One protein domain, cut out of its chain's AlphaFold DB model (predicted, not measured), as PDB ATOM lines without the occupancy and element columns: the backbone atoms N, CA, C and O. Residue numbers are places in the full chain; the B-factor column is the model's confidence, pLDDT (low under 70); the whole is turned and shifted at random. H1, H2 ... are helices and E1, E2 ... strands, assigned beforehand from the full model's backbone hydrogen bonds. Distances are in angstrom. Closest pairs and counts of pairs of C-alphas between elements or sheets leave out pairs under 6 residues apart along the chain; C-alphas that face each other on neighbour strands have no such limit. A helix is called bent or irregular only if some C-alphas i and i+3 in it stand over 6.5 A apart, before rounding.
ATOM      1  N   LEU A   9     251.433 304.077 231.827       37.56
ATOM      2  CA  LEU A   9     250.737 305.349 231.540       37.56
ATOM      3  C   LEU A   9     250.265 306.092 232.805       37.56
ATOM      4  O   LEU A   9     250.200 307.315 232.803       37.56
ATOM      5  N   GLY A  10     250.035 305.372 233.908       38.16
ATOM      6  CA  GLY A  10     249.484 305.911 235.156       38.16
ATOM      7  C   GLY A  10     250.377 306.903 235.907       38.16
ATOM      8  O   GLY A  10     249.946 307.443 236.925       38.16
ATOM      9  N   LEU A  11     251.608 307.140 235.448       46.03
ATOM     10  CA  LEU A  11     252.482 308.192 235.970       46.03
ATOM     11  C   LEU A  11     252.228 309.544 235.291       46.03
ATOM     12  O   LEU A  11     252.155 310.556 235.973       46.03
ATOM     13  N   LEU A  12     252.035 309.554 233.969       48.47
ATOM     14  CA  LEU A  12     252.052 310.779 233.165       48.47
ATOM     15  C   LEU A  12     250.768 311.616 233.312       48.47
ATOM     16  O   LEU A  12     250.802 312.843 233.306       48.47
ATOM     17  N   ASP A  13     249.627 310.945 233.452       55.22
ATOM     18  CA  ASP A  13     248.301 311.557 233.323       55.22
ATOM     19  C   ASP A  13     248.008 312.621 234.413       55.22
ATOM     20  O   ASP A  13     247.410 313.671 234.151       55.22
ATOM     21  N   LYS A  14     248.472 312.403 235.648       60.50
ATOM     22  CA  LYS A  14     248.194 313.310 236.781       60.50
ATOM     23  C   LYS A  14     249.026 314.587 236.684       60.50
ATOM     24  O   LYS A  14     248.479 315.677 236.845       60.50
ATOM     25  N   ASP A  15     250.302 314.452 236.325       66.50
ATOM     26  CA  ASP A  15     251.206 315.574 236.063       66.50
ATOM     27  C   ASP A  15     250.643 316.462 234.944       66.50
ATOM     28  O   ASP A  15     250.617 317.686 235.074       66.50
ATOM     29  N   ILE A  16     250.085 315.860 233.881       72.56
ATOM     30  CA  ILE A  16     249.409 316.593 232.797       72.56
ATOM     31  C   ILE A  16     248.229 317.426 233.329       72.56
ATOM     32  O   ILE A  16     248.012 318.532 232.839       72.56
ATOM     33  N   SER A  17     247.489 316.963 234.346       71.62
ATOM     34  CA  SER A  17     246.377 317.731 234.942       71.62
ATOM     35  C   SER A  17     246.845 319.021 235.601       71.62
ATOM     36  O   SER A  17     246.250 320.078 235.385       71.62
ATOM     37  N   TRP A  18     247.933 318.948 236.363       77.31
ATOM     38  CA  TRP A  18     248.504 320.112 237.028       77.31
ATOM     39  C   TRP A  18     249.208 321.054 236.051       77.31
ATOM     40  O   TRP A  18     248.936 322.253 236.051       77.31
ATOM     41  N   LEU A  19     250.032 320.517 235.147       81.50
ATOM     42  CA  LEU A  19     250.727 321.299 234.122       81.50
ATOM     43  C   LEU A  19     249.746 322.028 233.190       81.50
ATOM     44  O   LEU A  19     249.970 323.188 232.845       81.50
ATOM     45  N   LEU A  20     248.631 321.388 232.819       78.50
ATOM     46  CA  LEU A  20     247.577 322.022 232.028       78.50
ATOM     47  C   LEU A  20     246.877 323.140 232.806       78.50
ATOM     48  O   LEU A  20     246.664 324.219 232.255       78.50
ATOM     49  N   PHE A  21     246.559 322.918 234.085       81.19
ATOM     50  CA  PHE A  21     245.998 323.964 234.937       81.19
ATOM     51  C   PHE A  21     246.951 325.166 235.054       81.19
ATOM     52  O   PHE A  21     246.533 326.301 234.826       81.19
ATOM     53  N   GLN A  22     248.241 324.928 235.313       84.31
ATOM     54  CA  GLN A  22     249.266 325.974 235.364       84.31
ATOM     55  C   GLN A  22     249.384 326.743 234.041       84.31
ATOM     56  O   GLN A  22     249.415 327.974 234.054       84.31
ATOM     57  N   ALA A  23     249.398 326.051 232.898       84.38
ATOM     58  CA  ALA A  23     249.444 326.680 231.577       84.38
ATOM     59  C   ALA A  23     248.210 327.560 231.294       84.38
ATOM     60  O   ALA A  23     248.326 328.625 230.682       84.38
ATOM     61  N   ILE A  24     247.034 327.162 231.789       85.31
ATOM     62  CA  ILE A  24     245.809 327.970 231.703       85.31
ATOM     63  C   ILE A  24     245.901 329.212 232.598       85.31
ATOM     64  O   ILE A  24     245.606 330.311 232.130       85.31
ATOM     65  N   GLN A  25     246.380 329.085 233.842       84.88
ATOM     66  CA  GLN A  25     246.593 330.238 234.736       84.88
ATOM     67  C   GLN A  25     247.638 331.226 234.188       84.88
ATOM     68  O   GLN A  25     247.509 332.434 234.368       84.88
ATOM     69  N   GLN A  26     248.653 330.729 233.477       89.31
ATOM     70  CA  GLN A  26     249.670 331.544 232.800       89.31
ATOM     71  C   GLN A  26     249.188 332.136 231.461       89.31
ATOM     72  O   GLN A  26     249.920 332.895 230.829       89.31
ATOM     73  N   GLY A  27     247.985 331.781 230.994       87.69
ATOM     74  CA  GLY A  27     247.439 332.218 229.707       87.69
ATOM     75  C   GLY A  27     248.145 331.636 228.475       87.69
ATOM     76  O   GLY A  27     247.861 332.072 227.359       87.69
ATOM     77  N   THR A  28     249.046 330.660 228.646       91.31
ATOM     78  CA  THR A  28     249.762 329.996 227.540       91.31
ATOM     79  C   THR A  28     248.889 328.961 226.830       91.31
ATOM     80  O   THR A  28     249.103 328.681 225.651       91.31
ATOM     81  N   ILE A  29     247.859 328.446 227.511       85.62
ATOM     82  CA  ILE A  29     246.778 327.642 226.931       85.62
ATOM     83  C   ILE A  29     245.438 328.302 227.265       85.62
ATOM     84  O   ILE A  29     245.135 328.558 228.424       85.62
ATOM     85  N   GLN A  30     244.593 328.534 226.259       82.00
ATOM     86  CA  GLN A  30     243.215 328.983 226.477       82.00
ATOM     87  C   GLN A  30     242.270 327.781 226.465       82.00
ATOM     88  O   GLN A  30     242.008 327.193 225.418       82.00
ATOM     89  N   CYS A  31     241.761 327.404 227.638       78.44
ATOM     90  CA  CYS A  31     240.756 326.355 227.774       78.44
ATOM     91  C   CYS A  31     239.914 326.550 229.040       78.44
ATOM     92  O   CYS A  31     240.439 326.925 230.088       78.44
ATOM     93  N   ASN A  32     238.618 326.237 228.970       78.19
ATOM     94  CA  ASN A  32     237.779 326.100 230.154       78.19
ATOM     95  C   ASN A  32     237.940 324.682 230.738       78.19
ATOM     96  O   ASN A  32     237.245 323.739 230.340       78.19
ATOM     97  N   PHE A  33     238.900 324.541 231.653       79.75
ATOM     98  CA  PHE A  33     239.188 323.307 232.384       79.75
ATOM     99  C   PHE A  33     238.206 323.138 233.546       79.75
ATOM    100  O   PHE A  33     238.321 323.789 234.581       79.75
ATOM    101  N   ALA A  34     237.215 322.263 233.364       79.69
ATOM    102  CA  ALA A  34     236.153 322.067 234.353       79.69
ATOM    103  C   ALA A  34     236.614 321.260 235.582       79.69
ATOM    104  O   ALA A  34     236.070 321.433 236.677       79.69
ATOM    105  N   GLY A  35     237.578 320.355 235.380       84.44
ATOM    106  CA  GLY A  35     238.151 319.487 236.402       84.44
ATOM    107  C   GLY A  35     238.609 318.127 235.877       84.44
ATOM    108  O   GLY A  35     238.665 317.890 234.667       84.44
ATOM    109  N   VAL A  36     238.929 317.243 236.821       85.38
ATOM    110  CA  VAL A  36     239.574 315.944 236.611       85.38
ATOM    111  C   VAL A  36     238.705 314.820 237.173       85.38
ATOM    112  O   VAL A  36     238.230 314.906 238.308       85.38
ATOM    113  N   ALA A  37     238.539 313.736 236.417       84.81
ATOM    114  CA  ALA A  37     238.053 312.471 236.959       84.81
ATOM    115  C   ALA A  37     239.181 311.424 236.967       84.81
ATOM    116  O   ALA A  37     239.789 311.156 235.931       84.81
ATOM    117  N   LEU A  38     239.450 310.879 238.154       85.25
ATOM    118  CA  LEU A  38     240.463 309.882 238.490       85.25
ATOM    119  C   LEU A  38     239.778 308.516 238.613       85.25
ATOM    120  O   LEU A  38     239.341 308.126 239.699       85.25
ATOM    121  N   GLY A  39     239.630 307.825 237.486       82.50
ATOM    122  CA  GLY A  39     239.176 306.440 237.453       82.50
ATOM    123  C   GLY A  39     240.309 305.488 237.777       82.50
ATOM    124  O   GLY A  39     241.351 305.585 237.131       82.50
ATOM    125  N   ASP A  40     240.112 304.605 238.757       79.00
ATOM    126  CA  ASP A  40     240.959 303.431 239.013       79.00
ATOM    127  C   ASP A  40     242.464 303.774 238.870       79.00
ATOM    128  O   ASP A  40     243.232 303.170 238.117       79.00
ATOM    129  N   SER A  41     242.873 304.838 239.572       82.50
ATOM    130  CA  SER A  41     244.120 305.564 239.320       82.50
ATOM    131  C   SER A  41     245.237 305.204 240.309       82.50
ATOM    132  O   SER A  41     245.040 305.144 241.524       82.50
ATOM    133  N   TRP A  42     246.464 305.062 239.797       87.75
ATOM    134  CA  TRP A  42     247.680 304.679 240.542       87.75
ATOM    135  C   TRP A  42     248.242 305.814 241.440       87.75
ATOM    136  O   TRP A  42     249.415 306.162 241.338       87.75
ATOM    137  N   ILE A  43     247.405 306.512 242.222       89.06
ATOM    138  CA  ILE A  43     247.752 307.771 242.930       89.06
ATOM    139  C   ILE A  43     248.765 307.556 244.062       89.06
ATOM    140  O   ILE A  43     249.769 308.265 244.139       89.06
ATOM    141  N   SER A  44     248.513 306.569 244.923       94.19
ATOM    142  CA  SER A  44     249.438 306.139 245.970       94.19
ATOM    143  C   SER A  44     249.719 304.645 245.797       94.19
ATOM    144  O   SER A  44     248.907 303.811 246.215       94.19
ATOM    145  N   PRO A  45     250.847 304.290 245.156       93.25
ATOM    146  CA  PRO A  45     251.198 302.901 244.863       93.25
ATOM    147  C   PRO A  45     251.248 302.044 246.131       93.25
ATOM    148  O   PRO A  45     250.733 300.930 246.171       93.25
ATOM    149  N   VAL A 151     251.819 310.343 244.519       89.88
ATOM    150  CA  VAL A 151     251.555 311.650 243.888       89.88
ATOM    151  C   VAL A 151     250.247 312.264 244.408       89.88
ATOM    152  O   VAL A 151     249.475 312.873 243.673       89.88
ATOM    153  N   ILE A 152     249.996 312.075 245.708       93.19
ATOM    154  CA  ILE A 152     248.825 312.600 246.432       93.19
ATOM    155  C   ILE A 152     248.809 314.137 246.408       93.19
ATOM    156  O   ILE A 152     247.757 314.723 246.176       93.19
ATOM    157  N   SER A 153     249.974 314.782 246.531       92.06
ATOM    158  CA  SER A 153     250.107 316.248 246.576       92.06
ATOM    159  C   SER A 153     249.546 316.962 245.343       92.06
ATOM    160  O   SER A 153     249.053 318.075 245.460       92.06
ATOM    161  N   ILE A 154     249.552 316.317 244.171       89.06
ATOM    162  CA  ILE A 154     248.936 316.865 242.950       89.06
ATOM    163  C   ILE A 154     247.414 316.985 243.117       89.06
ATOM    164  O   ILE A 154     246.791 317.914 242.607       89.06
ATOM    165  N   VAL A 155     246.797 316.048 243.840       92.19
ATOM    166  CA  VAL A 155     245.363 316.090 244.139       92.19
ATOM    167  C   VAL A 155     245.059 317.199 245.147       92.19
ATOM    168  O   VAL A 155     244.073 317.908 244.961       92.19
ATOM    169  N   ASP A 156     245.916 317.404 246.151       93.69
ATOM    170  CA  ASP A 156     245.814 318.544 247.073       93.69
ATOM    171  C   ASP A 156     245.945 319.889 246.339       93.69
ATOM    172  O   ASP A 156     245.084 320.753 246.490       93.69
ATOM    173  N   GLU A 157     246.951 320.045 245.472       91.19
ATOM    174  CA  GLU A 157     247.165 321.250 244.653       91.19
ATOM    175  C   GLU A 157     245.949 321.576 243.766       91.19
ATOM    176  O   GLU A 157     245.513 322.728 243.704       91.19
ATOM    177  N   LEU A 158     245.348 320.567 243.125       90.56
ATOM    178  CA  LEU A 158     244.115 320.729 242.346       90.56
ATOM    179  C   LEU A 158     242.919 321.117 243.234       90.56
ATOM    180  O   LEU A 158     242.135 321.997 242.866       90.56
ATOM    181  N   LEU A 159     242.764 320.482 244.399       94.88
ATOM    182  CA  LEU A 159     241.643 320.733 245.304       94.88
ATOM    183  C   LEU A 159     241.710 322.120 245.967       94.88
ATOM    184  O   LEU A 159     240.678 322.791 246.049       94.88
ATOM    185  N   GLU A 160     242.891 322.569 246.390       94.75
ATOM    186  CA  GLU A 160     243.121 323.919 246.931       94.75
ATOM    187  C   GLU A 160     242.985 325.001 245.846       94.75
ATOM    188  O   GLU A 160     242.439 326.076 246.098       94.75
ATOM    189  N   ALA A 161     243.350 324.696 244.595       91.25
ATOM    190  CA  ALA A 161     243.071 325.553 243.441       91.25
ATOM    191  C   ALA A 161     241.574 325.631 243.055       91.25
ATOM    192  O   ALA A 161     241.214 326.315 242.093       91.25
ATOM    193  N   GLY A 162     240.685 324.936 243.776       92.31
ATOM    194  CA  GLY A 162     239.243 324.917 243.517       92.31
ATOM    195  C   GLY A 162     238.831 324.076 242.304       92.31
ATOM    196  O   GLY A 162     237.674 324.139 241.883       92.31
ATOM    197  N   VAL A 163     239.746 323.279 241.741       90.25
ATOM    198  CA  VAL A 163     239.452 322.365 240.634       90.25
ATOM    199  C   VAL A 163     238.575 321.225 241.148       90.25
ATOM    200  O   VAL A 163     238.805 320.677 242.226       90.25
ATOM    201  N   ASN A 164     237.556 320.847 240.376       91.12
ATOM    202  CA  ASN A 164     236.732 319.685 240.694       91.12
ATOM    203  C   ASN A 164     237.526 318.393 240.472       91.12
ATOM    204  O   ASN A 164     237.986 318.137 239.358       91.12
ATOM    205  N   VAL A 165     237.633 317.561 241.507       91.44
ATOM    206  CA  VAL A 165     238.237 316.228 241.449       91.44
ATOM    207  C   VAL A 165     237.171 315.183 241.766       91.44
ATOM    208  O   VAL A 165     236.529 315.208 242.816       91.44
ATOM    209  N   THR A 166     236.976 314.237 240.850       92.00
ATOM    210  CA  THR A 166     236.129 313.058 241.067       92.00
ATOM    211  C   THR A 166     236.981 311.801 241.056       92.00
ATOM    212  O   THR A 166     237.464 311.409 240.001       92.00
ATOM    213  N   VAL A 167     237.125 311.133 242.196       91.88
ATOM    214  CA  VAL A 167     237.674 309.774 242.264       91.88
ATOM    215  C   VAL A 167     236.548 308.784 241.976       91.88
ATOM    216  O   VAL A 167     235.452 308.911 242.528       91.88
ATOM    217  N   TYR A 168     236.792 307.783 241.136       89.06
ATOM    218  CA  TYR A 168     235.896 306.637 240.999       89.06
ATOM    219  C   TYR A 168     236.695 305.340 240.887       89.06
ATOM    220  O   TYR A 168     237.768 305.324 240.293       89.06
ATOM    221  N   ASN A 169     236.202 304.264 241.496       90.25
ATOM    222  CA  ASN A 169     236.939 303.002 241.548       90.25
ATOM    223  C   ASN A 169     236.001 301.793 241.648       90.25
ATOM    224  O   ASN A 169     234.958 301.845 242.314       90.25
ATOM    225  N   GLY A 170     236.354 300.719 240.944       90.69
ATOM    226  CA  GLY A 170     235.620 299.461 240.914       90.69
ATOM    227  C   GLY A 170     235.886 298.581 242.138       90.69
ATOM    228  O   GLY A 170     237.019 298.240 242.442       90.69
ATOM    229  N   GLN A 171     234.822 298.128 242.803       94.12
ATOM    230  CA  GLN A 171     234.879 297.234 243.972       94.12
ATOM    231  C   GLN A 171     235.672 295.933 243.759       94.12
ATOM    232  O   GLN A 171     236.181 295.366 244.722       94.12
ATOM    233  N   LEU A 172     235.683 295.408 242.537       93.75
ATOM    234  CA  LEU A 172     236.335 294.153 242.155       93.75
ATOM    235  C   LEU A 172     237.733 294.379 241.575       93.75
ATOM    236  O   LEU A 172     238.331 293.427 241.072       93.75
ATOM    237  N   ASP A 173     238.210 295.623 241.561       91.75
ATOM    238  CA  ASP A 173     239.564 295.920 241.138       91.75
ATOM    239  C   ASP A 173     240.563 295.561 242.240       91.75
ATOM    240  O   ASP A 173     240.306 295.828 243.412       91.75
ATOM    241  N   LEU A 174     241.686 294.942 241.869       93.12
ATOM    242  CA  LEU A 174     242.731 294.558 242.823       93.12
ATOM    243  C   LEU A 174     243.940 295.475 242.710       93.12
ATOM    244  O   LEU A 174     244.412 295.964 243.726       93.12
ATOM    245  N   ILE A 175     244.419 295.724 241.487       89.75
ATOM    246  CA  ILE A 175     245.564 296.600 241.207       89.75
ATOM    247  C   ILE A 175     245.489 297.891 242.033       89.75
ATOM    248  O   ILE A 175     246.426 298.183 242.771       89.75
ATOM    249  N   VAL A 176     244.359 298.596 241.990       91.00
ATOM    250  CA  VAL A 176     244.071 299.753 242.844       91.00
ATOM    251  C   VAL A 176     242.765 299.543 243.594       91.00
ATOM    252  O   VAL A 176     241.752 300.180 243.314       91.00
ATOM    253  N   ASP A 177     242.782 298.609 244.539       93.62
ATOM    254  CA  ASP A 177     241.590 298.259 245.304       93.62
ATOM    255  C   ASP A 177     240.997 299.439 246.099       93.62
ATOM    256  O   ASP A 177     241.665 300.414 246.467       93.62
ATOM    257  N   THR A 178     239.708 299.314 246.417       90.56
ATOM    258  CA  THR A 178     238.926 300.372 247.068       90.56
ATOM    259  C   THR A 178     239.411 300.750 248.464       90.56
ATOM    260  O   THR A 178     239.194 301.888 248.881       90.56
ATOM    261  N   MET A 179     240.063 299.840 249.196       95.56
ATOM    262  CA  MET A 179     240.622 300.165 250.511       95.56
ATOM    263  C   MET A 179     241.885 301.019 250.350       95.56
ATOM    264  O   MET A 179     242.016 302.025 251.047       95.56
ATOM    265  N   GLY A 180     242.754 300.688 249.391       96.88
ATOM    266  CA  GLY A 180     243.931 301.488 249.035       96.88
ATOM    267  C   GLY A 180     243.565 302.867 248.478       96.88
ATOM    268  O   GLY A 180     244.177 303.876 248.840       96.88
ATOM    269  N   GLN A 181     242.506 302.944 247.665       95.00
ATOM    270  CA  GLN A 181     241.977 304.220 247.176       95.00
ATOM    271  C   GLN A 181     241.393 305.086 248.307       95.00
ATOM    272  O   GLN A 181     241.681 306.281 248.372       95.00
ATOM    273  N   GLU A 182     240.640 304.516 249.257       95.69
ATOM    274  CA  GLU A 182     240.187 305.282 250.428       95.69
ATOM    275  C   GLU A 182     241.353 305.665 251.362       95.69
ATOM    276  O   GLU A 182     241.340 306.752 251.946       95.69
ATOM    277  N   ALA A 183     242.380 304.819 251.484       97.62
ATOM    278  CA  ALA A 183     243.544 305.076 252.328       97.62
ATOM    279  C   ALA A 183     244.344 306.308 251.879       97.62
ATOM    280  O   ALA A 183     244.695 307.121 252.734       97.62
ATOM    281  N   TRP A 184     244.577 306.508 250.574       96.94
ATOM    282  CA  TRP A 184     245.274 307.714 250.107       96.94
ATOM    283  C   TRP A 184     244.395 308.968 250.164       96.94
ATOM    284  O   TRP A 184     244.892 310.029 250.533       96.94
ATOM    285  N   VAL A 185     243.084 308.863 249.901       97.06
ATOM    286  CA  VAL A 185     242.150 310.001 250.045       97.06
ATOM    287  C   VAL A 185     242.121 310.516 251.490       97.06
ATOM    288  O   VAL A 185     242.017 311.716 251.721       97.06
ATOM    289  N   ARG A 186     242.278 309.630 252.483       97.00
ATOM    290  CA  ARG A 186     242.395 309.995 253.909       97.00
ATOM    291  C   ARG A 186     243.731 310.662 254.288       97.00
ATOM    292  O   ARG A 186     243.864 311.071 255.439       97.00
ATOM    293  N   LYS A 187     244.698 310.759 253.367       97.69
ATOM    294  CA  LYS A 187     246.004 311.423 253.557       97.69
ATOM    295  C   LYS A 187     246.113 312.787 252.869       97.69
ATOM    296  O   LYS A 187     247.171 313.395 252.971       97.69
ATOM    297  N   LEU A 188     245.068 313.237 252.170       97.69
ATOM    298  CA  LEU A 188     245.021 314.580 251.588       97.69
ATOM    299  C   LEU A 188     245.248 315.641 252.679       97.69
ATOM    300  O   LEU A 188     244.691 315.549 253.774       97.69
ATOM    301  N   GLU A 189     246.041 316.658 252.371       97.50
ATOM    302  CA  GLU A 189     246.242 317.828 253.234       97.50
ATOM    303  C   GLU A 189     245.153 318.903 253.021       97.50
ATOM    304  O   GLU A 189     245.042 319.836 253.819       97.50
ATOM    305  N   TRP A 190     244.300 318.731 252.000       97.50
ATOM    306  CA  TRP A 190     243.152 319.583 251.669       97.50
ATOM    307  C   TRP A 190     242.310 320.005 252.886       97.50
ATOM    308  O   TRP A 190     241.753 319.173 253.615       97.50
ATOM    309  N   ALA A 191     242.117 321.317 253.056       97.62
ATOM    310  CA  ALA A 191     241.566 321.922 254.273       97.62
ATOM    311  C   ALA A 191     240.148 321.444 254.662       97.62
ATOM    312  O   ALA A 191     239.737 321.525 255.825       97.62
ATOM    313  N   GLU A 192     239.370 320.937 253.704       97.69
ATOM    314  CA  GLU A 192     238.005 320.448 253.924       97.69
ATOM    315  C   GLU A 192     237.919 318.913 254.118       97.69
ATOM    316  O   GLU A 192     236.827 318.399 254.407       97.69
ATOM    317  N   LEU A 193     239.044 318.174 254.056       97.81
ATOM    318  CA  LEU A 193     239.096 316.721 254.293       97.81
ATOM    319  C   LEU A 193     238.448 316.288 255.624       97.81
ATOM    320  O   LEU A 193     237.724 315.284 255.608       97.81
ATOM    321  N   PRO A 194     238.607 316.994 256.767       98.06
ATOM    322  CA  PRO A 194     237.964 316.590 258.019       98.06
ATOM    323  C   PRO A 194     236.433 316.518 257.912       98.06
ATOM    324  O   PRO A 194     235.814 315.623 258.486       98.06
ATOM    325  N   LYS A 195     235.815 317.412 257.126       98.12
ATOM    326  CA  LYS A 195     234.361 317.418 256.891       98.12
ATOM    327  C   LYS A 195     233.954 316.321 255.908       98.12
ATOM    328  O   LYS A 195     232.980 315.617 256.162       98.12
ATOM    329  N   PHE A 196     234.718 316.128 254.828       97.56
ATOM    330  CA  PHE A 196     234.500 315.033 253.872       97.56
ATOM    331  C   PHE A 196     234.586 313.655 254.551       97.56
ATOM    332  O   PHE A 196     233.745 312.785 254.322       97.56
ATOM    333  N   SER A 197     235.557 313.473 255.449       96.31
ATOM    334  CA  SER A 197     235.796 312.219 256.175       96.31
ATOM    335  C   SER A 197     234.632 311.832 257.092       96.31
ATOM    336  O   SER A 197     234.279 310.655 257.170       96.31
ATOM    337  N   GLN A 198     233.985 312.823 257.720       96.94
ATOM    338  CA  GLN A 198     232.796 312.642 258.565       96.94
ATOM    339  C   GLN A 198     231.522 312.284 257.777       96.94
ATOM    340  O   GLN A 198     230.529 311.862 258.379       96.94
ATOM    341  N   LEU A 199     231.511 312.426 256.446       97.12
ATOM    342  CA  LEU A 199     230.355 312.045 255.639       97.12
ATOM    343  C   LEU A 199     230.133 310.531 255.654       97.12
ATOM    344  O   LEU A 199     231.057 309.728 255.500       97.12
ATOM    345  N   LYS A 200     228.860 310.140 255.741       97.06
ATOM    346  CA  LYS A 200     228.424 308.766 255.481       97.06
ATOM    347  C   LYS A 200     228.335 308.527 253.975       97.06
ATOM    348  O   LYS A 200     227.863 309.391 253.236       97.06
ATOM    349  N   TRP A 201     228.743 307.335 253.548       96.12
ATOM    350  CA  TRP A 201     228.509 306.830 252.197       96.12
ATOM    351  C   TRP A 201     227.008 306.845 251.873       96.12
ATOM    352  O   TRP A 201     226.202 306.297 252.626       96.12
ATOM    353  N   LYS A 202     226.624 307.479 250.760       95.44
ATOM    354  CA  LYS A 202     225.239 307.512 250.263       95.44
ATOM    355  C   LYS A 202     225.076 306.479 249.144       95.44
ATOM    356  O   LYS A 202     225.878 306.525 248.212       95.44
ATOM    357  N   PRO A 203     224.091 305.564 249.198       93.12
ATOM    358  CA  PRO A 203     223.864 304.605 248.121       93.12
ATOM    359  C   PRO A 203     223.352 305.303 246.855       93.12
ATOM    360  O   PRO A 203     222.619 306.290 246.917       93.12
ATOM    361  N   LEU A 204     223.734 304.757 245.704       89.12
ATOM    362  CA  LEU A 204     223.289 305.156 244.375       89.12
ATOM    363  C   LEU A 204     222.695 303.945 243.653       89.12
ATOM    364  O   LEU A 204     223.283 302.859 243.640       89.12
ATOM    365  N   HIS A 205     221.548 304.152 243.013       85.62
ATOM    366  CA  HIS A 205     220.780 303.121 242.317       85.62
ATOM    367  C   HIS A 205     220.823 303.377 240.806       85.62
ATOM    368  O   HIS A 205     220.655 304.509 240.358       85.62
ATOM    369  N   SER A 206     221.079 302.331 240.014       73.12
ATOM    370  CA  SER A 206     221.191 302.431 238.546       73.12
ATOM    371  C   SER A 206     219.843 302.340 237.816       73.12
ATOM    372  O   SER A 206     219.752 302.673 236.628       73.12
ATOM    373  N   ASP A 207     218.787 301.936 238.520       75.81
ATOM    374  CA  ASP A 207     217.400 302.018 238.080       75.81
ATOM    375  C   ASP A 207     216.517 302.481 239.256       75.81
ATOM    376  O   ASP A 207     216.523 301.825 240.295       75.81
ATOM    377  N   PRO A 208     215.735 303.574 239.132       72.50
ATOM    378  CA  PRO A 208     214.801 304.006 240.175       72.50
ATOM    379  C   PRO A 208     213.712 302.979 240.528       72.50
ATOM    380  O   PRO A 208     213.017 303.151 241.526       72.50
ATOM    381  N   LYS A 209     213.520 301.943 239.700       80.06
ATOM    382  CA  LYS A 209     212.548 300.864 239.915       80.06
ATOM    383  C   LYS A 209     213.118 299.676 240.690       80.06
ATOM    384  O   LYS A 209     212.341 298.805 241.074       80.06
ATOM    385  N   THR A 210     214.435 299.600 240.902       73.25
ATOM    386  CA  THR A 210     215.062 298.521 241.677       73.25
ATOM    387  C   THR A 210     215.647 299.064 242.977       73.25
ATOM    388  O   THR A 210     216.173 300.171 243.039       73.25
ATOM    389  N   SER A 211     215.591 298.264 244.042       81.56
ATOM    390  CA  SER A 211     216.271 298.578 245.308       81.56
ATOM    391  C   SER A 211     217.751 298.165 245.300       81.56
ATOM    392  O   SER A 211     218.400 298.148 246.343       81.56
ATOM    393  N   GLU A 212     218.304 297.802 244.136       86.81
ATOM    394  CA  GLU A 212     219.684 297.342 244.019       86.81
ATOM    395  C   GLU A 212     220.644 298.530 244.147       86.81
ATOM    396  O   GLU A 212     220.622 299.478 243.354       86.81
ATOM    397  N   THR A 213     221.523 298.490 245.147       90.81
ATOM    398  CA  THR A 213     222.610 299.471 245.242       90.81
ATOM    399  C   THR A 213     223.661 299.145 244.187       90.81
ATOM    400  O   THR A 213     224.038 297.992 243.982       90.81
ATOM    401  N   SER A 214     224.104 300.165 243.466       89.12
ATOM    402  CA  SER A 214     225.019 300.032 242.332       89.12
ATOM    403  C   SER A 214     226.319 300.815 242.542       89.12
ATOM    404  O   SER A 214     227.358 300.409 242.038       89.12
ATOM    405  N   ALA A 215     226.295 301.883 243.336       91.69
ATOM    406  CA  ALA A 215     227.497 302.540 243.843       91.69
ATOM    407  C   ALA A 215     227.233 303.158 245.224       91.69
ATOM    408  O   ALA A 215     226.082 303.266 245.648       91.69
ATOM    409  N   PHE A 216     228.289 303.612 245.889       94.06
ATOM    410  CA  PHE A 216     228.211 304.556 247.000       94.06
ATOM    411  C   PHE A 216     228.958 305.845 246.651       94.06
ATOM    412  O   PHE A 216     229.937 305.808 245.909       94.06
ATOM    413  N   VAL A 217     228.522 306.980 247.202       94.94
ATOM    414  CA  VAL A 217     229.192 308.276 247.024       94.94
ATOM    415  C   VAL A 217     229.411 309.014 248.344       94.94
ATOM    416  O   VAL A 217     228.525 309.059 249.204       94.94
ATOM    417  N   LYS A 218     230.581 309.644 248.474       95.75
ATOM    418  CA  LYS A 218     230.815 310.810 249.339       95.75
ATOM    419  C   LYS A 218     231.138 311.999 248.441       95.75
ATOM    420  O   LYS A 218     231.878 311.858 247.473       95.75
ATOM    421  N   SER A 219     230.589 313.169 248.742       96.19
ATOM    422  CA  SER A 219     230.929 314.400 248.030       96.19
ATOM    423  C   SER A 219     230.798 315.592 248.965       96.19
ATOM    424  O   SER A 219     229.819 315.698 249.711       96.19
ATOM    425  N   HIS A 220     231.808 316.455 248.930       97.06
ATOM    426  CA  HIS A 220     231.906 317.690 249.692       97.06
ATOM    427  C   HIS A 220     232.683 318.698 248.851       97.06
ATOM    428  O   HIS A 220     233.751 318.358 248.347       97.06
ATOM    429  N   LYS A 221     232.178 319.929 248.714       96.19
ATOM    430  CA  LYS A 221     232.819 320.978 247.898       96.19
ATOM    431  C   LYS A 221     233.188 320.445 246.496       96.19
ATOM    432  O   LYS A 221     232.316 319.922 245.811       96.19
ATOM    433  N   ASN A 222     234.445 320.591 246.089       95.75
ATOM    434  CA  ASN A 222     235.011 320.188 244.807       95.75
ATOM    435  C   ASN A 222     235.614 318.766 244.812       95.75
ATOM    436  O   ASN A 222     236.221 318.378 243.818       95.75
ATOM    437  N   LEU A 223     235.414 317.968 245.874       96.75
ATOM    438  CA  LEU A 223     235.785 316.548 245.919       96.75
ATOM    439  C   LEU A 223     234.545 315.639 245.886       96.75
ATOM    440  O   LEU A 223     233.605 315.786 246.678       96.75
ATOM    441  N   ALA A 224     234.569 314.635 245.013       95.75
ATOM    442  CA  ALA A 224     233.640 313.509 245.032       95.75
ATOM    443  C   ALA A 224     234.400 312.180 244.930       95.75
ATOM    444  O   ALA A 224     235.366 312.075 244.181       95.75
ATOM    445  N   PHE A 225     233.950 311.157 245.656       94.94
ATOM    446  CA  PHE A 225     234.468 309.792 245.561       94.94
ATOM    447  C   PHE A 225     233.301 308.821 245.360       94.94
ATOM    448  O   PHE A 225     232.372 308.790 246.172       94.94
ATOM    449  N   TYR A 226     233.361 308.047 244.275       93.38
ATOM    450  CA  TYR A 226     232.427 306.987 243.909       93.38
ATOM    451  C   TYR A 226     233.056 305.604 244.093       93.38
ATOM    452  O   TYR A 226     234.031 305.257 243.429       93.38
ATOM    453  N   TRP A 227     232.435 304.783 244.931       92.81
ATOM    454  CA  TRP A 227     232.716 303.354 245.029       92.81
ATOM    455  C   TRP A 227     231.716 302.608 244.145       92.81
ATOM    456  O   TRP A 227     230.527 302.559 244.458       92.81
ATOM    457  N   ILE A 228     232.177 302.044 243.031       91.31
ATOM    458  CA  ILE A 228     231.330 301.409 242.016       91.31
ATOM    459  C   ILE A 228     231.244 299.905 242.296       91.31
ATOM    460  O   ILE A 228     232.231 299.178 242.184       91.31
ATOM    461  N   LEU A 229     230.061 299.417 242.678       90.75
ATOM    462  CA  LEU A 229     229.871 298.007 243.022       90.75
ATOM    463  C   LEU A 229     229.901 297.134 241.764       90.75
ATOM    464  O   LEU A 229     229.418 297.535 240.704       90.75
ATOM    465  N   ARG A 230     230.420 295.906 241.898       89.12
ATOM    466  CA  ARG A 230     230.478 294.899 240.814       89.12
ATOM    467  C   ARG A 230     231.288 295.317 239.566       89.12
ATOM    468  O   ARG A 230     231.170 294.678 238.521       89.12
ATOM    469  N   ALA A 231     232.110 296.363 239.649       87.62
ATOM    470  CA  ALA A 231     233.031 296.789 238.591       87.62
ATOM    471  C   ALA A 231     234.483 296.455 238.964       87.62
ATOM    472  O   ALA A 231     234.809 296.488 240.142       87.62
ATOM    473  N   GLY A 232     235.332 296.136 237.983       84.88
ATOM    474  CA  GLY A 232     236.798 296.091 238.144       84.88
ATOM    475  C   GLY A 232     237.461 297.271 237.419       84.88
ATOM    476  O   GLY A 232     236.732 298.137 236.937       84.88
ATOM    477  N   HIS A 233     238.791 297.252 237.259       79.56
ATOM    478  CA  HIS A 233     239.630 298.357 236.750       79.56
ATOM    479  C   HIS A 233     239.034 299.159 235.588       79.56
ATOM    480  O   HIS A 233     239.029 300.384 235.555       79.56
ATOM    481  N   MET A 234     238.525 298.443 234.584       69.56
ATOM    482  CA  MET A 234     237.895 299.052 233.422       69.56
ATOM    483  C   MET A 234     236.399 299.217 233.692       69.56
ATOM    484  O   MET A 234     235.592 298.412 233.213       69.56
ATOM    485  N   VAL A 235     236.026 300.269 234.426       57.50
ATOM    486  CA  VAL A 235     234.634 300.730 234.562       57.50
ATOM    487  C   VAL A 235     234.115 301.122 233.172       57.50
ATOM    488  O   VAL A 235     234.363 302.216 232.669       57.50
ATOM    489  N   ARG A 236     233.448 300.184 232.490       54.50
ATOM    490  CA  ARG A 236     233.005 300.369 231.098       54.50
ATOM    491  C   ARG A 236     231.799 301.300 231.020       54.50
ATOM    492  O   ARG A 236     230.859 301.162 231.794       54.50
ATOM    493  N   GLU A 237     231.763 302.106 229.963       40.66
ATOM    494  CA  GLU A 237     230.663 303.006 229.575       40.66
ATOM    495  C   GLU A 237     229.268 302.335 229.560       40.66
ATOM    496  O   GLU A 237     228.259 302.973 229.848       40.66
ATOM    497  N   GLY A 238     229.200 301.021 229.304       37.62
ATOM    498  CA  GLY A 238     227.959 300.235 229.373       37.62
ATOM    499  C   GLY A 238     227.367 300.057 230.782       37.62
ATOM    500  O   GLY A 238     226.208 299.666 230.914       37.62
ATOM    501  N   GLN A 239     228.119 300.348 231.847       49.41
ATOM    502  CA  GLN A 239     227.567 300.466 233.195       49.41
ATOM    503  C   GLN A 239     226.962 301.867 233.358       49.41
ATOM    504  O   GLN A 239     227.692 302.857 233.387       49.41
ATOM    505  N   ARG A 240     225.635 301.963 233.571       49.59
ATOM    506  CA  ARG A 240     224.908 303.234 233.841       49.59
ATOM    507  C   ARG A 240     225.558 304.126 234.916       49.59
ATOM    508  O   ARG A 240     225.285 305.320 234.967       49.59
ATOM    509  N   LEU A 241     226.399 303.553 235.773       51.44
ATOM    510  CA  LEU A 241     227.138 304.223 236.844       51.44
ATOM    511  C   LEU A 241     228.169 305.233 236.325       51.44
ATOM    512  O   LEU A 241     228.345 306.275 236.950       51.44
ATOM    513  N   PHE A 242     228.761 304.992 235.153       52.19
ATOM    514  CA  PHE A 242     229.638 305.955 234.485       52.19
ATOM    515  C   PHE A 242     228.879 307.264 234.186       52.19
ATOM    516  O   PHE A 242     229.311 308.357 234.555       52.19
ATOM    517  N   GLN A 243     227.653 307.147 233.661       49.84
ATOM    518  CA  GLN A 243     226.752 308.282 233.421       49.84
ATOM    519  C   GLN A 243     226.353 309.026 234.714       49.84
ATOM    520  O   GLN A 243     226.116 310.235 234.677       49.84
ATOM    521  N   ILE A 244     226.281 308.327 235.855       52.12
ATOM    522  CA  ILE A 244     225.951 308.912 237.167       52.12
ATOM    523  C   ILE A 244     227.139 309.700 237.740       52.12
ATOM    524  O   ILE A 244     226.941 310.784 238.287       52.12
ATOM    525  N   CYS A 245     228.374 309.223 237.556       51.62
ATOM    526  CA  CYS A 245     229.568 309.979 237.948       51.62
ATOM    527  C   CYS A 245     229.606 311.335 237.217       51.62
ATOM    528  O   CYS A 245     229.780 312.377 237.851       51.62
ATOM    529  N   HIS A 246     229.313 311.345 235.910       52.16
ATOM    530  CA  HIS A 246     229.223 312.569 235.105       52.16
ATOM    531  C   HIS A 246     228.046 313.496 235.463       52.16
ATOM    532  O   HIS A 246     228.191 314.716 235.374       52.16
ATOM    533  N   SER A 247     226.880 312.976 235.866       48.91
ATOM    534  CA  SER A 247     225.708 313.828 236.143       48.91
ATOM    535  C   SER A 247     225.857 314.679 237.410       48.91
ATOM    536  O   SER A 247     225.282 315.768 237.481       48.91
ATOM    537  N   SER A 248     226.684 314.241 238.366       46.81
ATOM    538  CA  SER A 248     226.968 314.965 239.616       46.81
ATOM    539  C   SER A 248     227.577 316.361 239.433       46.81
ATOM    540  O   SER A 248     227.462 317.210 240.311       46.81
ATOM    541  N   TRP A 249     228.131 316.629 238.251       45.91
ATOM    542  CA  TRP A 249     228.701 317.911 237.843       45.91
ATOM    543  C   TRP A 249     227.642 318.890 237.287       45.91
ATOM    544  O   TRP A 249     227.988 319.913 236.696       45.91
ATOM    545  N   GLY A 250     226.346 318.569 237.402       35.56
ATOM    546  CA  GLY A 250     225.231 319.394 236.910       35.56
ATOM    547  C   GLY A 250     224.898 319.210 235.423       35.56
ATOM    548  O   GLY A 250     224.302 320.094 234.805       35.56
ATOM    549  N   TRP A 251     225.298 318.091 234.810       35.78
ATOM    550  CA  TRP A 251     225.206 317.901 233.356       35.78
ATOM    551  C   TRP A 251     223.825 317.391 232.916       35.78
ATOM    552  O   TRP A 251     223.356 316.352 233.379       35.78
ATOM    553  N   LYS A 252     223.196 318.072 231.946       27.61
ATOM    554  CA  LYS A 252     221.988 317.578 231.259       27.61
ATOM    555  C   LYS A 252     222.366 316.658 230.095       27.61
ATOM    556  O   LYS A 252     223.144 317.037 229.226       27.61
ATOM    557  N   SER A 253     221.748 315.482 230.028       32.50
ATOM    558  CA  SER A 253     222.023 314.408 229.058       32.50
ATOM    559  C   SER A 253     221.444 314.639 227.645       32.50
ATOM    560  O   SER A 253     220.974 313.695 227.013       32.50
ATOM    561  N   HIS A 254     221.417 315.884 227.155       26.42
ATOM    562  CA  HIS A 254     220.699 316.266 225.923       26.42
ATOM    563  C   HIS A 254     221.559 316.971 224.864       26.42
ATOM    564  O   HIS A 254     221.040 317.693 224.017       26.42
ATOM    565  N   THR A 255     222.866 316.718 224.854       26.33
ATOM    566  CA  THR A 255     223.736 317.061 223.722       26.33
ATOM    567  C   THR A 255     224.417 315.804 223.204       26.33
ATOM    568  O   THR A 255     225.141 315.139 223.943       26.33
ATOM    569  N   HIS A 256     224.177 315.499 221.929       27.02
ATOM    570  CA  HIS A 256     224.914 314.494 221.166       27.02
ATOM    571  C   HIS A 256     226.425 314.787 221.259       27.02
ATOM    572  O   HIS A 256     226.821 315.953 221.205       27.02
ATOM    573  N   TRP A 257     227.257 313.756 221.433       27.50
ATOM    574  CA  TRP A 257     228.694 313.905 221.696       27.50
ATOM    575  C   TRP A 257     229.430 314.594 220.534       27.50
ATOM    576  O   TRP A 257     229.769 313.960 219.540       27.50
ATOM    577  N   SER A 258     229.737 315.885 220.672       23.38
ATOM    578  CA  SER A 258     230.552 316.637 219.714       23.38
ATOM    579  C   SER A 258     232.014 316.725 220.164       23.38
ATOM    580  O   SER A 258     232.416 317.705 220.777       23.38
ATOM    581  N   HIS A 259     232.807 315.693 219.845       27.48
ATOM    582  CA  HIS A 259     234.275 315.680 219.624       27.48
ATOM    583  C   HIS A 259     235.239 316.532 220.507       27.48
ATOM    584  O   HIS A 259     236.392 316.718 220.128       27.48
ATOM    585  N   LYS A 260     234.831 317.034 221.679       27.84
ATOM    586  CA  LYS A 260     235.600 317.961 222.537       27.84
ATOM    587  C   LYS A 260     235.770 317.427 223.966       27.84
ATOM    588  O   LYS A 260     235.417 318.073 224.947       27.84
ATOM    589  N   CYS A 261     236.296 316.215 224.090       29.17
ATOM    590  CA  CYS A 261     236.854 315.689 225.338       29.17
ATOM    591  C   CYS A 261     238.177 315.007 224.990       29.17
ATOM    592  O   CYS A 261     238.178 314.078 224.182       29.17
ATOM    593  N   ILE A 262     239.290 315.451 225.582       32.97
ATOM    594  CA  ILE A 262     240.559 314.722 225.478       32.97
ATOM    595  C   ILE A 262     240.540 313.647 226.563       32.97
ATOM    596  O   ILE A 262     241.063 313.818 227.660       32.97
ATOM    597  N   GLY A 263     239.883 312.533 226.250       32.03
ATOM    598  CA  GLY A 263     240.126 311.290 226.964       32.03
ATOM    599  C   GLY A 263     241.438 310.701 226.462       32.03
ATOM    600  O   GLY A 263     241.496 310.226 225.326       32.03
ATOM    601  N   LEU A 264     242.476 310.690 227.301       31.61
ATOM    602  CA  LEU A 264     243.627 309.811 227.095       31.61
ATOM    603  C   LEU A 264     243.164 308.380 227.402       31.61
ATOM    604  O   LEU A 264     243.340 307.858 228.497       31.61
ATOM    605  N   GLY A 265     242.480 307.769 226.429       28.19
ATOM    606  CA  GLY A 265     241.860 306.444 226.518       28.19
ATOM    607  C   GLY A 265     242.892 305.317 226.604       28.19
ATOM    608  O   GLY A 265     243.042 304.533 225.669       28.19
ATOM    609  N   GLY A 266     243.612 305.249 227.724       29.22
ATOM    610  CA  GLY A 266     244.826 304.462 227.913       29.22
ATOM    611  C   GLY A 266     244.865 303.693 229.233       29.22
ATOM    612  O   GLY A 266     245.846 303.778 229.960       29.22
ATOM    613  N   VAL A 267     243.833 302.890 229.518       32.84
ATOM    614  CA  VAL A 267     243.761 301.908 230.630       32.84
ATOM    615  C   VAL A 267     243.740 302.462 232.064       32.84
ATOM    616  O   VAL A 267     243.200 301.771 232.911       32.84
ATOM    617  N   LEU A 268     244.208 303.682 232.342       41.94
ATOM    618  CA  LEU A 268     244.301 304.236 233.710       41.94
ATOM    619  C   LEU A 268     243.397 305.455 233.982       41.94
ATOM    620  O   LEU A 268     243.725 306.333 234.771       41.94
ATOM    621  N   GLY A 269     242.231 305.476 233.330       39.06
ATOM    622  CA  GLY A 269     241.028 306.142 233.844       39.06
ATOM    623  C   GLY A 269     241.042 307.664 234.037       39.06
ATOM    624  O   GLY A 269     240.076 308.182 234.597       39.06
ATOM    625  N   LEU A 270     242.048 308.402 233.554       39.06
ATOM    626  CA  LEU A 270     241.986 309.863 233.569       39.06
ATOM    627  C   LEU A 270     241.029 310.394 232.492       39.06
ATOM    628  O   LEU A 270     241.269 310.266 231.288       39.06
ATOM    629  N   LEU A 271     239.973 311.078 232.928       45.97
ATOM    630  CA  LEU A 271     239.075 311.828 232.052       45.97
ATOM    631  C   LEU A 271     239.186 313.325 232.344       45.97
ATOM    632  O   LEU A 271     238.721 313.820 233.372       45.97
ATOM    633  N   MET A 272     239.774 314.051 231.392       41.88
ATOM    634  CA  MET A 272     239.810 315.511 231.371       41.88
ATOM    635  C   MET A 272     238.674 316.057 230.508       41.88
ATOM    636  O   MET A 272     238.544 315.689 229.334       41.88
ATOM    637  N   LYS A 273     237.888 317.005 231.038       42.75
ATOM    638  CA  LYS A 273     236.969 317.786 230.201       42.75
ATOM    639  C   LYS A 273     237.554 319.155 229.879       42.75
ATOM    640  O   LYS A 273     237.695 320.007 230.756       42.75
ATOM    641  N   LEU A 274     237.800 319.361 228.591       38.69
ATOM    642  CA  LEU A 274     238.223 320.626 228.009       38.69
ATOM    643  C   LEU A 274     237.050 321.236 227.247       38.69
ATOM    644  O   LEU A 274     236.697 320.767 226.166       38.69
ATOM    645  N   CYS A 275     236.436 322.280 227.799       34.19
ATOM    646  CA  CYS A 275     235.523 323.103 227.017       34.19
ATOM    647  C   CYS A 275     236.351 324.091 226.179       34.19
ATOM    648  O   CYS A 275     236.908 325.053 226.710       34.19
ATOM    649  N   LEU A 276     236.435 323.801 224.875       33.00
ATOM    650  CA  LEU A 276     236.817 324.735 223.806       33.00
ATOM    651  C   LEU A 276     235.593 325.543 223.369       33.00
ATOM    652  O   LEU A 276     234.628 324.874 222.920       33.00
TER     653      LEU A 276
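This is residues 9 to 45 and 151 to 276 of the 276 residues of an uncharacterized protein of Monodon monoceros (UniProt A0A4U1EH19). A twisted six-stranded sheet forms the middle of the domain, with H1, H2, H3 and the short H4 over one face and H5 alone on the other. A long loop runs from H5 to the edge strand E6, and its residues 254 to 259 stick out. The printed part has 163 residues, with five named helices and six named strands in the order H1 E1 H2 E2 H3 H4 E3 E4 E5 H5 E6. The sheet is mixed, in the order E3 E4 E5 E2 E1 E6; the class is mixed, helices and strands, with 86 residues in named elements. The whole is compact, with a radius of gyration of the C-alphas of 15.5 A and spans of 49 by 39 by 28 A.

H1, residues 9 to 25, begins at C-alpha 9 (250.737, 305.349, 231.540) and measures 25.4 A; it is only just irregular, with C-alphas 11 and 14 6.7 A apart. E1 is residues 32 to 39, 21.0 A. After the cut come H2, residues 152 to 160, and E2, residues 164 to 170, 20.3 A, beginning at C-alpha 164 (236.732, 319.685, 240.694). H3, residues 178 to 185, and H4, residues 193 to 197, precede E3, residues 202 to 205, E4, residues 213 to 220, 20.9 A, and E5, residues 223 to 228. H5 is residues 240 to 247, and E6, residues 270 to 275, ends at C-alpha 275 (235.523, 323.103, 227.017).

E3, E4 and E5 form a meander, each strand the antiparallel neighbour of the one before, with N 204 and O 215 at 2.8 A and N 218 and O 225 at 3.0 A. E2 is parallel to E5, N 167 and O 224 at 2.8 A, and to E1, N 38 and O 166 at 2.8 A. E6 is antiparallel to E1, N 271 and O 37 at 3.0 A. E2, H3 H4 and E3 make a split strand-helix-strand unit, E4 and E5 between its strands, with a right-handed crossover. H1 touches H2 with residues 14 to 18 alone, the closest C-alphas being those of Trp 18 and Ile 154, 6.8 A. H3 is over E2, at a height over the sheet of 9.6 A. H5 is on the opposite face, which gives three layers, helices on both faces of a sheet. Each O i to N i+4 pair is within hydrogen-bond range in H2, H3, H4 and H5, and 10 of 13 in H1.

The C-alphas of Thr 28 and Ser 211 are the two farthest apart, 49.2 A. Residues 46 to 150 are not printed; C-alphas 45 and 151 are 8.8 A apart across the cut. The links E5 to H5 and H5 to E6 are long. The model's pLDDT is under 70 at residues 9 to 15 and 234 to 276.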